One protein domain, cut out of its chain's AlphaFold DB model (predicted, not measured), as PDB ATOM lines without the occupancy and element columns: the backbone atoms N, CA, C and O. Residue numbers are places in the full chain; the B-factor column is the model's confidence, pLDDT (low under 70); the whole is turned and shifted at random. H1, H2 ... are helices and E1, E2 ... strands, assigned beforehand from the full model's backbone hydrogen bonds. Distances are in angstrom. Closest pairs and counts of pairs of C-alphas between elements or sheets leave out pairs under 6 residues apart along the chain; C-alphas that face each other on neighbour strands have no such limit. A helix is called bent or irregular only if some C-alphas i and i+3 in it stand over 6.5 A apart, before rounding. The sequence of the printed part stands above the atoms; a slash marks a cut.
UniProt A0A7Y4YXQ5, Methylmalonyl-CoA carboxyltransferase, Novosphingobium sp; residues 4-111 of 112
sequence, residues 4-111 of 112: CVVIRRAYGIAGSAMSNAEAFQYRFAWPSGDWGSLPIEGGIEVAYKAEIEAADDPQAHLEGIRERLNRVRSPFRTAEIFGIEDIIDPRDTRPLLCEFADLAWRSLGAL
ATOM      1  N   CYS A   4     273.286 210.100 199.987       92.31
ATOM      2  CA  CYS A   4     272.566 211.328 199.649       92.31
ATOM      3  C   CYS A   4     271.213 211.004 198.999       92.31
ATOM      4  O   CYS A   4     271.124 210.108 198.168       92.31
ATOM      5  N   VAL A   5     270.155 211.737 199.361       94.31
ATOM      6  CA  VAL A   5     268.832 211.590 198.737       94.31
ATOM      7  C   VAL A   5     268.332 212.952 198.265       94.31
ATOM      8  O   VAL A   5     268.063 213.839 199.078       94.31
ATOM      9  N   VAL A   6     268.189 213.126 196.951       92.94
ATOM     10  CA  VAL A   6     267.636 214.346 196.351       92.94
ATOM     11  C   VAL A   6     266.116 214.228 196.278       92.94
ATOM     12  O   VAL A   6     265.567 213.556 195.410       92.94
ATOM     13  N   ILE A   7     265.416 214.903 197.190       94.75
ATOM     14  CA  ILE A   7     263.946 214.834 197.280       94.75
ATOM     15  C   ILE A   7     263.225 215.880 196.413       94.75
ATOM     16  O   ILE A   7     262.069 215.690 196.033       94.75
ATOM     17  N   ARG A   8     263.876 217.018 196.131       92.12
ATOM     18  CA  ARG A   8     263.303 218.141 195.370       92.12
ATOM     19  C   ARG A   8     264.408 219.030 194.780       92.12
ATOM     20  O   ARG A   8     265.184 218.553 193.963       92.12
ATOM     21  N   ARG A   9     264.488 220.308 195.181       89.88
ATOM     22  CA  ARG A   9     265.386 221.311 194.591       89.88
ATOM     23  C   ARG A   9     266.830 221.145 195.067       89.88
ATOM     24  O   ARG A   9     267.065 221.211 196.271       89.88
ATOM     25  N   ALA A  10     267.777 221.027 194.139       89.56
ATOM     26  CA  ALA A  10     269.216 221.013 194.424       89.56
ATOM     27  C   ALA A  10     269.989 221.809 193.359       89.56
ATOM     28  O   ALA A  10     270.234 221.322 192.259       89.56
ATOM     29  N   TYR A  11     270.370 223.050 193.677       86.88
ATOM     30  CA  TYR A  11     270.943 223.979 192.698       86.88
ATOM     31  C   TYR A  11     272.266 224.597 193.135       86.88
ATOM     32  O   TYR A  11     272.484 224.868 194.321       86.88
ATOM     33  N   GLY A  12     273.113 224.879 192.146       85.00
ATOM     34  CA  GLY A  12     274.368 225.602 192.316       85.00
ATOM     35  C   GLY A  12     275.290 224.961 193.355       85.00
ATOM     36  O   GLY A  12     275.298 223.746 193.547       85.00
ATOM     37  N   ILE A  13     276.048 225.802 194.062       85.19
ATOM     38  CA  ILE A  13     277.000 225.351 195.086       85.19
ATOM     39  C   ILE A  13     276.287 224.605 196.214       85.19
ATOM     40  O   ILE A  13     276.819 223.620 196.704       85.19
ATOM     41  N   ALA A  14     275.078 225.023 196.602       84.06
ATOM     42  CA  ALA A  14     274.329 224.348 197.659       84.06
ATOM     43  C   ALA A  14     273.974 222.902 197.277       84.06
ATOM     44  O   ALA A  14     274.102 222.009 198.109       84.06
ATOM     45  N   GLY A  15     273.584 222.662 196.020       82.69
ATOM     46  CA  GLY A  15     273.339 221.315 195.500       82.69
ATOM     47  C   GLY A  15     274.613 220.469 195.465       82.69
ATOM     48  O   GLY A  15     274.637 219.372 196.018       82.69
ATOM     49  N   SER A  16     275.690 221.004 194.884       80.31
ATOM     50  CA  SER A  16     276.965 220.284 194.746       80.31
ATOM     51  C   SER A  16     277.715 220.092 196.069       80.31
ATOM     52  O   SER A  16     278.476 219.141 196.211       80.31
ATOM     53  N   ALA A  17     277.502 220.959 197.064       81.62
ATOM     54  CA  ALA A  17     278.127 220.844 198.382       81.62
ATOM     55  C   ALA A  17     277.589 219.655 199.186       81.62
ATOM     56  O   ALA A  17     278.293 219.142 200.052       81.62
ATOM     57  N   MET A  18     276.359 219.201 198.905       76.25
ATOM     58  CA  MET A  18     275.796 218.037 199.592       76.25
ATOM     59  C   MET A  18     276.508 216.746 199.206       76.25
ATOM     60  O   MET A  18     276.527 215.812 200.007       76.25
ATOM     61  N   SER A  19     277.072 216.684 197.996       77.19
ATOM     62  CA  SER A  19     277.883 215.557 197.571       77.19
ATOM     63  C   SER A  19     278.598 215.781 196.225       77.19
ATOM     64  O   SER A  19     278.020 216.312 195.276       77.19
ATOM     65  N   ASN A  20     279.821 215.248 196.097       76.19
ATOM     66  CA  ASN A  20     280.574 215.217 194.844       76.19
ATOM     67  C   ASN A  20     279.961 214.229 193.835       76.19
ATOM     68  O   ASN A  20     280.133 213.029 193.989       76.19
ATOM     69  N   ALA A  21     279.292 214.726 192.793       71.50
ATOM     70  CA  ALA A  21     278.659 213.905 191.757       71.50
ATOM     71  C   ALA A  21     279.622 213.156 190.818       71.50
ATOM     72  O   ALA A  21     279.169 212.305 190.067       71.50
ATOM     73  N   GLU A  22     280.920 213.461 190.843       74.81
ATOM     74  CA  GLU A  22     281.917 212.825 189.967       74.81
ATOM     75  C   GLU A  22     282.460 211.509 190.542       74.81
ATOM     76  O   GLU A  22     283.066 210.716 189.824       74.81
ATOM     77  N   ALA A  23     282.255 211.272 191.839       77.69
ATOM     78  CA  ALA A  23     282.642 210.040 192.512       77.69
ATOM     79  C   ALA A  23     281.405 209.195 192.824       77.69
ATOM     80  O   ALA A  23     280.398 209.718 193.314       77.69
ATOM     81  N   PHE A  24     281.526 207.881 192.606       77.12
ATOM     82  CA  PHE A  24     280.481 206.934 192.985       77.12
ATOM     83  C   PHE A  24     280.149 207.057 194.469       77.12
ATOM     84  O   PHE A  24     281.026 207.162 195.334       77.12
ATOM     85  N   GLN A  25     278.859 206.979 194.753       79.69
ATOM     86  CA  GLN A  25     278.315 207.079 196.090       79.69
ATOM     87  C   GLN A  25     276.942 206.419 196.152       79.69
ATOM     88  O   GLN A  25     276.254 206.273 195.147       79.69
ATOM     89  N   TYR A  26     276.502 206.098 197.365       87.88
ATOM     90  CA  TYR A  26     275.105 205.755 197.583       87.88
ATOM     91  C   TYR A  26     274.264 207.018 197.431       87.88
ATOM     92  O   TYR A  26     274.192 207.845 198.342       87.88
ATOM     93  N   ARG A  27     273.672 207.223 196.259       90.00
ATOM     94  CA  ARG A  27     272.845 208.396 196.015       90.00
ATOM     95  C   ARG A  27     271.591 208.029 195.244       90.00
ATOM     96  O   ARG A  27     271.614 207.310 194.257       90.00
ATOM     97  N   PHE A  28     270.487 208.567 195.732       93.31
ATOM     98  CA  PHE A  28     269.157 208.334 195.200       93.31
ATOM     99  C   PHE A  28     268.494 209.675 194.898       93.31
ATOM    100  O   PHE A  28     268.767 210.681 195.560       93.31
ATOM    101  N   ALA A  29     267.581 209.699 193.938       94.38
ATOM    102  CA  ALA A  29     266.675 210.821 193.743       94.38
ATOM    103  C   ALA A  29     265.223 210.358 193.734       94.38
ATOM    104  O   ALA A  29     264.905 209.239 193.346       94.38
ATOM    105  N   TRP A  30     264.323 211.245 194.141       95.88
ATOM    106  CA  TRP A  30     262.898 211.066 193.893       95.88
ATOM    107  C   TRP A  30     262.536 211.569 192.487       95.88
ATOM    108  O   TRP A  30     263.195 212.484 191.981       95.88
ATOM    109  N   PRO A  31     261.431 211.090 191.880       93.25
ATOM    110  CA  PRO A  31     260.907 211.631 190.624       93.25
ATOM    111  C   PRO A  31     260.573 213.130 190.680       93.25
ATOM    112  O   PRO A  31     260.485 213.785 189.649       93.25
ATOM    113  N   SER A  32     260.377 213.682 191.883       92.44
ATOM    114  CA  SER A  32     260.157 215.111 192.140       92.44
ATOM    115  C   SER A  32     261.434 215.952 192.163       92.44
ATOM    116  O   SER A  32     261.368 217.156 192.429       92.44
ATOM    117  N   GLY A  33     262.596 215.329 191.978       90.88
ATOM    118  CA  GLY A  33     263.872 216.013 192.002       90.88
ATOM    119  C   GLY A  33     264.018 217.016 190.856       90.88
ATOM    120  O   GLY A  33     263.517 216.819 189.752       90.88
ATOM    121  N   ASP A  34     264.678 218.124 191.169       89.00
ATOM    122  CA  ASP A  34     264.824 219.278 190.293       89.00
ATOM    123  C   ASP A  34     266.176 219.945 190.564       89.00
ATOM    124  O   ASP A  34     266.371 220.565 191.614       89.00
ATOM    125  N   TRP A  35     267.143 219.769 189.668       87.69
ATOM    126  CA  TRP A  35     268.531 220.135 189.942       87.69
ATOM    127  C   TRP A  35     269.276 220.682 188.733       87.69
ATOM    128  O   TRP A  35     268.870 220.521 187.584       87.69
ATOM    129  N   GLY A  36     270.404 221.333 189.010       83.50
ATOM    130  CA  GLY A  36     271.296 221.869 187.991       83.50
ATOM    131  C   GLY A  36     272.112 223.054 188.491       83.50
ATOM    132  O   GLY A  36     272.164 223.356 189.683       83.50
ATOM    133  N   SER A  37     272.750 223.763 187.563       80.38
ATOM    134  CA  SER A  37     273.538 224.953 187.902       80.38
ATOM    135  C   SER A  37     272.658 226.108 188.393       80.38
ATOM    136  O   SER A  37     272.997 226.760 189.380       80.38
ATOM    137  N   LEU A  38     271.504 226.325 187.753       78.31
ATOM    138  CA  LEU A  38     270.644 227.479 188.003       78.31
ATOM    139  C   LEU A  38     269.160 227.082 187.919       78.31
ATOM    140  O   LEU A  38     268.792 226.384 186.971       78.31
ATOM    141  N   PRO A  39     268.300 227.522 188.857       79.50
ATOM    142  CA  PRO A  39     266.862 227.328 188.728       79.50
ATOM    143  C   PRO A  39     266.311 228.101 187.526       79.50
ATOM    144  O   PRO A  39     266.660 229.260 187.297       79.50
ATOM    145  N   ILE A  40     265.413 227.459 186.776       75.50
ATOM    146  CA  ILE A  40     264.686 228.067 185.648       75.50
ATOM    147  C   ILE A  40     263.880 229.274 186.148       75.50
ATOM    148  O   ILE A  40     263.902 230.344 185.538       75.50
ATOM    149  N   GLU A  41     263.214 229.126 187.296       72.69
ATOM    150  CA  GLU A  41     262.472 230.209 187.934       72.69
ATOM    151  C   GLU A  41     263.437 231.230 188.561       72.69
ATOM    152  O   GLU A  41     264.117 230.940 189.544       72.69
ATOM    153  N   GLY A  42     263.498 232.434 187.984       71.38
ATOM    154  CA  GLY A  42     264.325 233.549 188.466       71.38
ATOM    155  C   GLY A  42     265.775 233.551 187.969       71.38
ATOM    156  O   GLY A  42     266.426 234.589 188.023       71.38
ATOM    157  N   GLY A  43     266.282 232.433 187.439       74.75
ATOM    158  CA  GLY A  43     267.627 232.364 186.865       74.75
ATOM    159  C   GLY A  43     267.703 232.758 185.388       74.75
ATOM    160  O   GLY A  43     268.709 233.319 184.956       74.75
ATOM    161  N   ILE A  44     266.642 232.507 184.611       82.31
ATOM    162  CA  ILE A  44     266.641 232.754 183.158       82.31
ATOM    163  C   ILE A  44     266.812 234.235 182.834       82.31
ATOM    164  O   ILE A  44     267.645 234.584 182.007       82.31
ATOM    165  N   GLU A  45     266.066 235.108 183.507       80.81
ATOM    166  CA  GLU A  45     266.104 236.550 183.242       80.81
ATOM    167  C   GLU A  45     267.479 237.154 183.542       80.81
ATOM    168  O   GLU A  45     267.889 238.101 182.884       80.81
ATOM    169  N   VAL A  46     268.225 236.573 184.490       83.56
ATOM    170  CA  VAL A  46     269.596 236.994 184.805       83.56
ATOM    171  C   VAL A  46     270.593 236.409 183.805       83.56
ATOM    172  O   VAL A  46     271.425 237.141 183.274       83.56
ATOM    173  N   ALA A  47     270.511 235.104 183.526       83.06
ATOM    174  CA  ALA A  47     271.458 234.406 182.656       83.06
ATOM    175  C   ALA A  47     271.346 234.823 181.181       83.06
ATOM    176  O   ALA A  47     272.352 234.866 180.479       83.06
ATOM    177  N   TYR A  48     270.136 235.153 180.727       86.38
ATOM    178  CA  TYR A  48     269.831 235.520 179.344       86.38
ATOM    179  C   TYR A  48     269.479 237.003 179.195       86.38
ATOM    180  O   TYR A  48     268.939 237.401 178.166       86.38
ATOM    181  N   LYS A  49     269.793 237.840 180.197       88.38
ATOM    182  CA  LYS A  49     269.411 239.260 180.231       88.38
ATOM    183  C   LYS A  49     269.742 239.996 178.931       88.38
ATOM    184  O   LYS A  49     268.866 240.603 178.328       88.38
ATOM    185  N   ALA A  50     270.994 239.891 178.487       89.06
ATOM    186  CA  ALA A  50     271.472 240.572 177.287       89.06
ATOM    187  C   ALA A  50     270.784 240.075 176.002       89.06
ATOM    188  O   ALA A  50     270.588 240.850 175.076       89.06
ATOM    189  N   GLU A  51     270.411 238.794 175.949       89.81
ATOM    190  CA  GLU A  51     269.727 238.199 174.796       89.81
ATOM    191  C   GLU A  51     268.249 238.611 174.753       89.81
ATOM    192  O   GLU A  51     267.727 238.936 173.694       89.81
ATOM    193  N   ILE A  52     267.595 238.656 175.918       90.06
ATOM    194  CA  ILE A  52     266.194 239.075 176.065       90.06
ATOM    195  C   ILE A  52     266.035 240.569 175.752       90.06
ATOM    196  O   ILE A  52     265.095 240.945 175.064       90.06
ATOM    197  N   GLU A  53     266.950 241.420 176.228       91.12
ATOM    198  CA  GLU A  53     266.914 242.871 175.976       91.12
ATOM    199  C   GLU A  53     267.212 243.234 174.512       91.12
ATOM    200  O   GLU A  53     266.772 244.280 174.042       91.12
ATOM    201  N   ALA A  54     267.945 242.380 173.791       93.31
ATOM    202  CA  ALA A  54     268.271 242.571 172.379       93.31
ATOM    203  C   ALA A  54     267.224 241.982 171.413       93.31
ATOM    204  O   ALA A  54     267.353 242.168 170.203       93.31
ATOM    205  N   ALA A  55     266.224 241.252 171.918       93.38
ATOM    206  CA  ALA A  55     265.202 240.609 171.099       93.38
ATOM    207  C   ALA A  55     264.106 241.594 170.662       93.38
ATOM    208  O   ALA A  55     263.684 242.454 171.433       93.38
ATOM    209  N   ASP A  56     263.587 241.408 169.445       93.25
ATOM    210  CA  ASP A  56     262.478 242.213 168.907       93.25
ATOM    211  C   ASP A  56     261.182 242.048 169.725       93.25
ATOM    212  O   ASP A  56     260.419 242.999 169.897       93.25
ATOM    213  N   ASP A  57     260.953 240.845 170.262       94.56
ATOM    214  CA  ASP A  57     259.893 240.544 171.229       94.56
ATOM    215  C   ASP A  57     260.494 239.835 172.459       94.56
ATOM    216  O   ASP A  57     260.619 238.602 172.484       94.56
ATOM    217  N   PRO A  58     260.870 240.598 173.503       90.88
ATOM    218  CA  PRO A  58     261.467 240.051 174.718       90.88
ATOM    219  C   PRO A  58     260.592 239.012 175.431       90.88
ATOM    220  O   PRO A  58     261.119 238.093 176.058       90.88
ATOM    221  N   GLN A  59     259.261 239.137 175.347       90.56
ATOM    222  CA  GLN A  59     258.337 238.216 176.015       90.56
ATOM    223  C   GLN A  59     258.256 236.887 175.267       90.56
ATOM    224  O   GLN A  59     258.402 235.831 175.883       90.56
ATOM    225  N   ALA A  60     258.096 236.926 173.942       92.94
ATOM    226  CA  ALA A  60     258.111 235.710 173.132       92.94
ATOM    227  C   ALA A  60     259.460 234.980 173.232       92.94
ATOM    228  O   ALA A  60     259.495 233.749 173.328       92.94
ATOM    229  N   HIS A  61     260.569 235.725 173.277       92.00
ATOM    230  CA  HIS A  61     261.903 235.142 173.427       92.00
ATOM    231  C   HIS A  61     262.096 234.465 174.789       92.00
ATOM    232  O   HIS A  61     262.584 233.334 174.867       92.00
ATOM    233  N   LEU A  62     261.649 235.117 175.868       89.50
ATOM    234  CA  LEU A  62     261.677 234.554 177.218       89.50
ATOM    235  C   LEU A  62     260.877 233.247 177.310       89.50
ATOM    236  O   LEU A  62     261.368 232.268 177.880       89.50
ATOM    237  N   GLU A  63     259.676 233.205 176.729       89.88
ATOM    238  CA  GLU A  63     258.857 231.989 176.690       89.88
ATOM    239  C   GLU A  63     259.529 230.871 175.882       89.88
ATOM    240  O   GLU A  63     259.585 229.730 176.347       89.88
ATOM    241  N   GLY A  64     260.154 231.189 174.745       91.19
ATOM    242  CA  GLY A  64     260.929 230.218 173.965       91.19
ATOM    243  C   GLY A  64     262.105 229.617 174.748       91.19
ATOM    244  O   GLY A  64     262.336 228.401 174.714       91.19
ATOM    245  N   ILE A  65     262.829 230.441 175.515       88.69
ATOM    246  CA  ILE A  65     263.905 229.972 176.402       88.69
ATOM    247  C   ILE A  65     263.339 229.079 177.514       88.69
ATOM    248  O   ILE A  65     263.886 228.000 177.763       88.69
ATOM    249  N   ARG A  66     262.238 229.485 178.163       87.56
ATOM    250  CA  ARG A  66     261.569 228.693 179.211       87.56
ATOM    251  C   ARG A  66     261.136 227.331 178.693       87.56
ATOM    252  O   ARG A  66     261.405 226.318 179.338       87.56
ATOM    253  N   GLU A  67     260.515 227.280 177.522       88.62
ATOM    254  CA  GLU A  67     260.041 226.033 176.931       88.62
ATOM    255  C   GLU A  67     261.205 225.085 176.612       88.62
ATOM    256  O   GLU A  67     261.186 223.909 176.987       88.62
ATOM    257  N   ARG A  68     262.276 225.611 175.999       87.50
ATOM    258  CA  ARG A  68     263.502 224.853 175.711       87.50
ATOM    259  C   ARG A  68     264.131 224.282 176.982       87.50
ATOM    260  O   ARG A  68     264.528 223.118 176.986       87.50
ATOM    261  N   LEU A  69     264.222 225.080 178.047       84.81
ATOM    262  CA  LEU A  69     264.828 224.655 179.309       84.81
ATOM    263  C   LEU A  69     263.950 223.653 180.073       84.81
ATOM    264  O   LEU A  69     264.463 222.684 180.627       84.81
ATOM    265  N   ASN A  70     262.625 223.798 180.027       83.12
ATOM    266  CA  ASN A  70     261.715 222.821 180.628       83.12
ATOM    267  C   ASN A  70     261.833 221.433 179.977       83.12
ATOM    268  O   ASN A  70     261.776 220.426 180.682       83.12
ATOM    269  N   ARG A  71     262.107 221.348 178.665       82.31
ATOM    270  CA  ARG A  71     262.366 220.060 177.985       82.31
ATOM    271  C   ARG A  71     263.635 219.347 178.463       82.31
ATOM    272  O   ARG A  71     263.800 218.162 178.174       82.31
ATOM    273  N   VAL A  72     264.557 220.038 179.135       78.19
ATOM    274  CA  VAL A  72     265.806 219.445 179.648       78.19
ATOM    275  C   VAL A  72     265.814 219.240 181.161       78.19
ATOM    276  O   VAL A  72     266.768 218.672 181.675       78.19
ATOM    277  N   ARG A  73     264.738 219.625 181.857       77.94
ATOM    278  CA  ARG A  73     264.622 219.608 183.326       77.94
ATOM    279  C   ARG A  73     264.351 218.223 183.932       77.94
ATOM    280  O   ARG A  73     264.368 218.068 185.145       77.94
ATOM    281  N   SER A  74     264.048 217.218 183.110       81.50
ATOM    282  CA  SER A  74     263.619 215.909 183.614       81.50
ATOM    283  C   SER A  74     264.728 215.215 184.424       81.50
ATOM    284  O   SER A  74     265.812 214.991 183.874       81.50
ATOM    285  N   PRO A  75     264.466 214.793 185.679       80.56
ATOM    286  CA  PRO A  75     265.443 214.061 186.486       80.56
ATOM    287  C   PRO A  75     265.867 212.744 185.817       80.56
ATOM    288  O   PRO A  75     267.035 212.365 185.876       80.56
ATOM    289  N   PHE A  76     264.953 212.107 185.077       82.12
ATOM    290  CA  PHE A  76     265.204 210.869 184.334       82.12
ATOM    291  C   PHE A  76     266.290 211.018 183.266       82.12
ATOM    292  O   PHE A  76     267.127 210.135 183.126       82.12
ATOM    293  N   ARG A  77     266.353 212.162 182.574       79.31
ATOM    294  CA  ARG A  77     267.412 212.411 181.583       79.31
ATOM    295  C   ARG A  77     268.795 212.435 182.233       79.31
ATOM    296  O   ARG A  77     269.775 212.022 181.627       79.31
ATOM    297  N   THR A  78     268.886 212.941 183.458       74.00
ATOM    298  CA  THR A  78     270.171 212.987 184.162       74.00
ATOM    299  C   THR A  78     270.568 211.603 184.691       74.00
ATOM    300  O   THR A  78     271.757 211.310 184.772       74.00
ATOM    301  N   ALA A  79     269.597 210.731 184.988       79.62
ATOM    302  CA  ALA A  79     269.854 209.331 185.340       79.62
ATOM    303  C   ALA A  79     270.443 208.532 184.164       79.62
ATOM    304  O   ALA A  79     271.368 207.753 184.362       79.62
ATOM    305  N   GLU A  80     269.994 208.788 182.929       78.44
ATOM    306  CA  GLU A  80     270.505 208.123 181.712       78.44
ATOM    307  C   GLU A  80     272.010 208.331 181.472       78.44
ATOM    308  O   GLU A  80     272.649 207.519 180.804       78.44
ATOM    309  N   ILE A  81     272.582 209.408 182.014       80.31
ATOM    310  CA  ILE A  81     274.010 209.740 181.896       80.31
ATOM    311  C   ILE A  81     274.780 209.539 183.208       80.31
ATOM    312  O   ILE A  81     275.873 210.081 183.357       80.31
ATOM    313  N   PHE A  82     274.214 208.791 184.162       75.81
ATOM    314  CA  PHE A  82     274.789 208.549 185.491       75.81
ATOM    315  C   PHE A  82     275.065 209.824 186.308       75.81
ATOM    316  O   PHE A  82     275.964 209.856 187.142       75.81
ATOM    317  N   GLY A  83     274.278 210.887 186.112       77.19
ATOM    318  CA  GLY A  83     274.305 212.051 187.007       77.19
ATOM    319  C   GLY A  83     273.602 211.799 188.352       77.19
ATOM    320  O   GLY A  83     273.774 212.569 189.301       77.19
ATOM    321  N   ILE A  84     272.819 210.720 188.429       84.75
ATOM    322  CA  ILE A  84     272.245 210.125 189.637       84.75
ATOM    323  C   ILE A  84     272.293 208.603 189.473       84.75
ATOM    324  O   ILE A  84     272.037 208.105 188.377       84.75
ATOM    325  N   GLU A  85     272.633 207.875 190.532       87.50
ATOM    326  CA  GLU A  85     272.775 206.421 190.487       87.50
ATOM    327  C   GLU A  85     271.424 205.709 190.358       87.50
ATOM    328  O   GLU A  85     271.344 204.707 189.651       87.50
ATOM    329  N   ASP A  86     270.364 206.227 190.992       91.06
ATOM    330  CA  ASP A  86     269.015 205.668 190.863       91.06
ATOM    331  C   ASP A  86     267.900 206.694 191.151       91.06
ATOM    332  O   ASP A  86     268.055 207.609 191.973       91.06
ATOM    333  N   ILE A  87     266.754 206.523 190.484       93.69
ATOM    334  CA  ILE A  87     265.505 207.238 190.768       93.69
ATOM    335  C   ILE A  87     264.529 206.261 191.417       93.69
ATOM    336  O   ILE A  87     263.995 205.366 190.767       93.69
ATOM    337  N   ILE A  88     264.243 206.493 192.693       96.06
ATOM    338  CA  ILE A  88     263.504 205.560 193.545       96.06
ATOM    339  C   ILE A  88     262.083 206.047 193.821       96.06
ATOM    340  O   ILE A  88     261.809 207.250 193.833       96.06
ATOM    341  N   ASP A  89     261.177 205.124 194.140       96.94
ATOM    342  CA  ASP A  89     259.919 205.511 194.770       96.94
ATOM    343  C   ASP A  89     260.207 206.138 196.149       96.94
ATOM    344  O   ASP A  89     260.977 205.570 196.931       96.94
ATOM    345  N   PRO A  90     259.586 207.278 196.516       97.69
ATOM    346  CA  PRO A  90     259.770 207.875 197.837       97.69
ATOM    347  C   PRO A  90     259.572 206.899 199.008       97.69
ATOM    348  O   PRO A  90     260.237 207.037 200.038       97.69
ATOM    349  N   ARG A  91     258.699 205.893 198.849       98.19
ATOM    350  CA  ARG A  91     258.417 204.853 199.853       98.19
ATOM    351  C   ARG A  91     259.604 203.918 200.098       98.19
ATOM    352  O   ARG A  91     259.758 203.430 201.219       98.19
ATOM    353  N   ASP A  92     260.471 203.750 199.107       98.12
ATOM    354  CA  ASP A  92     261.634 202.860 199.169       98.12
ATOM    355  C   ASP A  92     262.857 203.532 199.810       98.12
ATOM    356  O   ASP A  92     263.837 202.870 200.151       98.12
ATOM    357  N   THR A  93     262.787 204.840 200.085       97.94
ATOM    358  CA  THR A  93     263.887 205.594 200.710       97.94
ATOM    359  C   THR A  93     264.364 204.945 202.012       97.94
ATOM    360  O   THR A  93     265.560 204.779 202.231       97.94
ATOM    361  N   ARG A  94     263.438 204.564 202.900       98.00
ATOM    362  CA  ARG A  94     263.796 203.982 204.202       98.00
ATOM    363  C   ARG A  94     264.518 202.635 204.075       98.00
ATOM    364  O   ARG A  94     265.593 202.530 204.662       98.00
ATOM    365  N   PRO A  95     263.964 201.608 203.399       97.69
ATOM    366  CA  PRO A  95     264.648 200.321 203.293       97.69
ATOM    367  C   PRO A  95     266.032 200.447 202.639       97.69
ATOM    368  O   PRO A  95     266.980 199.861 203.154       97.69
ATOM    369  N   LEU A  96     266.181 201.289 201.611       97.31
ATOM    370  CA  LEU A  96     267.474 201.533 200.958       97.31
ATOM    371  C   LEU A  96     268.495 202.210 201.884       97.31
ATOM    372  O   LEU A  96     269.669 201.842 201.901       97.31
ATOM    373  N   LEU A  97     268.065 203.174 202.706       96.44
ATOM    374  CA  LEU A  97     268.948 203.801 203.696       96.44
ATOM    375  C   LEU A  97     269.372 202.829 204.805       96.44
ATOM    376  O   LEU A  97     270.496 202.926 205.296       96.44
ATOM    377  N   CYS A  98     268.499 201.899 205.203       96.81
ATOM    378  CA  CYS A  98     268.855 200.843 206.149       96.81
ATOM    379  C   CYS A  98     269.897 199.888 205.550       96.81
ATOM    380  O   CYS A  98     270.895 199.607 206.206       96.81
ATOM    381  N   GLU A  99     269.715 199.465 204.297       95.38
ATOM    382  CA  GLU A  99     270.703 198.651 203.582       95.38
ATOM    383  C   GLU A  99     272.063 199.360 203.506       95.38
ATOM    384  O   GLU A  99     273.093 198.785 203.864       95.38
ATOM    385  N   PHE A 100     272.072 200.640 203.119       94.75
ATOM    386  CA  PHE A 100     273.286 201.451 203.129       94.75
ATOM    387  C   PHE A 100     273.941 201.488 204.515       94.75
ATOM    388  O   PHE A 100     275.159 201.338 204.613       94.75
ATOM    389  N   ALA A 101     273.163 201.692 205.583       94.56
ATOM    390  CA  ALA A 101     273.689 201.754 206.943       94.56
ATOM    391  C   ALA A 101     274.361 200.433 207.354       94.56
ATOM    392  O   ALA A 101     275.457 200.460 207.917       94.56
ATOM    393  N   ASP A 102     273.763 199.291 207.007       94.75
ATOM    394  CA  ASP A 102     274.332 197.968 207.272       94.75
ATOM    395  C   ASP A 102     275.642 197.744 206.501       94.75
ATOM    396  O   ASP A 102     276.632 197.257 207.061       94.75
ATOM    397  N   LEU A 103     275.687 198.134 205.226       93.06
ATOM    398  CA  LEU A 103     276.891 198.049 204.394       93.06
ATOM    399  C   LEU A 103     278.001 198.974 204.906       93.06
ATOM    400  O   LEU A 103     279.157 198.562 205.033       93.06
ATOM    401  N   ALA A 104     277.643 200.208 205.254       92.44
ATOM    402  CA  ALA A 104     278.547 201.188 205.834       92.44
ATOM    403  C   ALA A 104     279.139 200.684 207.156       92.44
ATOM    404  O   ALA A 104     280.346 200.806 207.368       92.44
ATOM    405  N   TRP A 105     278.317 200.078 208.018       91.88
ATOM    406  CA  TRP A 105     278.761 199.517 209.290       91.88
ATOM    407  C   TRP A 105     279.759 198.373 209.098       91.88
ATOM    408  O   TRP A 105     280.818 198.364 209.723       91.88
ATOM    409  N   ARG A 106     279.477 197.443 208.176       90.00
ATOM    410  CA  ARG A 106     280.400 196.345 207.838       90.00
ATOM    411  C   ARG A 106     281.731 196.858 207.300       90.00
ATOM    412  O   ARG A 106     282.777 196.354 207.693       90.00
ATOM    413  N   SER A 107     281.699 197.877 206.443       86.56
ATOM    414  CA  SER A 107     282.915 198.494 205.906       86.56
ATOM    415  C   SER A 107     283.767 199.156 206.991       86.56
ATOM    416  O   SER A 107     284.986 199.160 206.861       86.56
ATOM    417  N   LEU A 108     283.150 199.721 208.032       85.50
ATOM    418  CA  LEU A 108     283.867 200.332 209.154       85.50
ATOM    419  C   LEU A 108     284.411 199.280 210.131       85.50
ATOM    420  O   LEU A 108     285.528 199.429 210.611       85.50
ATOM    421  N   GLY A 109     283.658 198.208 210.393       73.88
ATOM    422  CA  GLY A 109     284.098 197.101 211.254       73.88
ATOM    423  C   GLY A 109     285.165 196.200 210.621       73.88
ATOM    424  O   GLY A 109     285.927 195.568 211.333       73.88
ATOM    425  N   ALA A 110     285.270 196.162 209.290       59.34
ATOM    426  CA  ALA A 110     286.362 195.478 208.591       59.34
ATOM    427  C   ALA A 110     287.709 196.232 208.668       59.34
ATOM    428  O   ALA A 110     288.729 195.708 208.227       59.34
ATOM    429  N   LEU A 111     287.704 197.466 209.187       55.44
ATOM    430  CA  LEU A 111     288.890 198.306 209.388       55.44
ATOM    431  C   LEU A 111     289.403 198.286 210.844       55.44
ATOM    432  O   LEU A 111     290.374 198.985 211.136       55.44
TER     433      LEU A 111
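What this domain is: This is residues 4 to 111 of the 112 residues of the protein "Methylmalonyl-CoA carboxyltransferase" of Novosphingobium sp (UniProt A0A7Y4YXQ5). Two small pairs of parallel strands, E1 with E3 and E2 with E4, make the middle of a long, narrow model with an arm at each end: at one end H2 and H3 run out and H4 folds back, and at the other the long helix H6 starts near E3 and its residues 101 to 109 stick out. H1 packs on the pair E2 and E4, mostly by E4, and H5 brings the returning chain back to the middle close to E4. The printed part has 108 residues with six named helices and four named strands, in the order E1 E2 H1 E3 E4 H2 H3 H4 H5 H6, in two parallel sheets of two strands each. The class is mostly helix. The whole is loose, with a radius of gyration of the C-alphas of 18.3 A, and spans 65 by 26 by 20 A, a rod in outline whose two arms make the length.

Where its parts are: One sheet holds E1, residues 4 to 6, which begins at C-alpha 4 at (272.566, 211.328, 199.649), and E3, residues 26 to 29, 10.6 A from first to last C-alpha. The other holds E2, residues 9 to 11, 6.4 A long, and E4, residues 34 to 36, 7.3 A long. H1 is residues 12 to 17, 8.6 A. H2 is residues 40 to 47, 9.7 A, and H3 is residues 49 to 53, 6.1 A. H4, residues 58 to 70, measures 18.2 A and begins at C-alpha 58 at (261.467, 240.051, 174.718). H5 is residues 75 to 79, 6.6 A. H6, residues 90 to 109, is the longest helix at 29.8 A and ends at C-alpha 109 at (284.098, 197.101, 211.254). H2 and H6 are irregular, but only just: C-alphas 41 and 44 are 6.8 A apart, and C-alphas 91 and 94 are 7.0 A apart.

How they stand to each other: E1 and E3 are parallel, with 10 degrees between their directions; N 4 and O 26 are within hydrogen-bond range at 2.9 A, and N 28 and O 4 at 3.0 A. Residues 28 to 29 of E3 also pair, parallel, with residues 86 to 87. E2 and E4 are parallel at 4 degrees, with N 10 and O 34 within hydrogen-bond range at 2.9 A and N 36 and O 10 at 3.3 A. E1 and E2 meet only through their link. The closest C-alphas of E3 and H6 are those of Tyr 26 and Phe 100, 7.3 A apart. The closest C-alphas of H1 and E4 are those of Gly 12 and Gly 36, 6.5 A apart. The closest C-alphas of E4 and H5 are those of Asp 34 and Pro 75, 6.5 A apart. H2 and H4 touch, closest at the C-alphas of Ile 40 and Arg 66, 7.2 A apart, at a steep tilt of 54 degrees, opposite ways. H3 and H4 touch only at the corner by their link, with residues 58 to 62 of H4 alone; the closest C-alphas are those of Ile 52 and Pro 58, 5.0 A apart. H2 and H3 are close but not clearly touching, with the C-alphas of Glu 45 and Ile 52 7.6 A apart. H4 and H6 are apart. In H1, H3, H4 and H5 every O i to N i+4 pair is within hydrogen-bond range. H6 has 14 of 16, and H2 has 1 of 4, with 2 of 5 O i to N i+3 pairs.

The domain as a whole: The two C-alphas farthest apart are those of Asp 56 and Ala 110, 65.8 A. Residues 101 to 111 stand free; without them the body has 97 residues and spans 56 by 23 by 20 A. The printed part has no cut. The links H1 to E3 and H5 to H6 are short, the other links between elements are tight, and none is long. The mean pLDDT of the printed part is 86.4, and residues 110 to 111 are under 70.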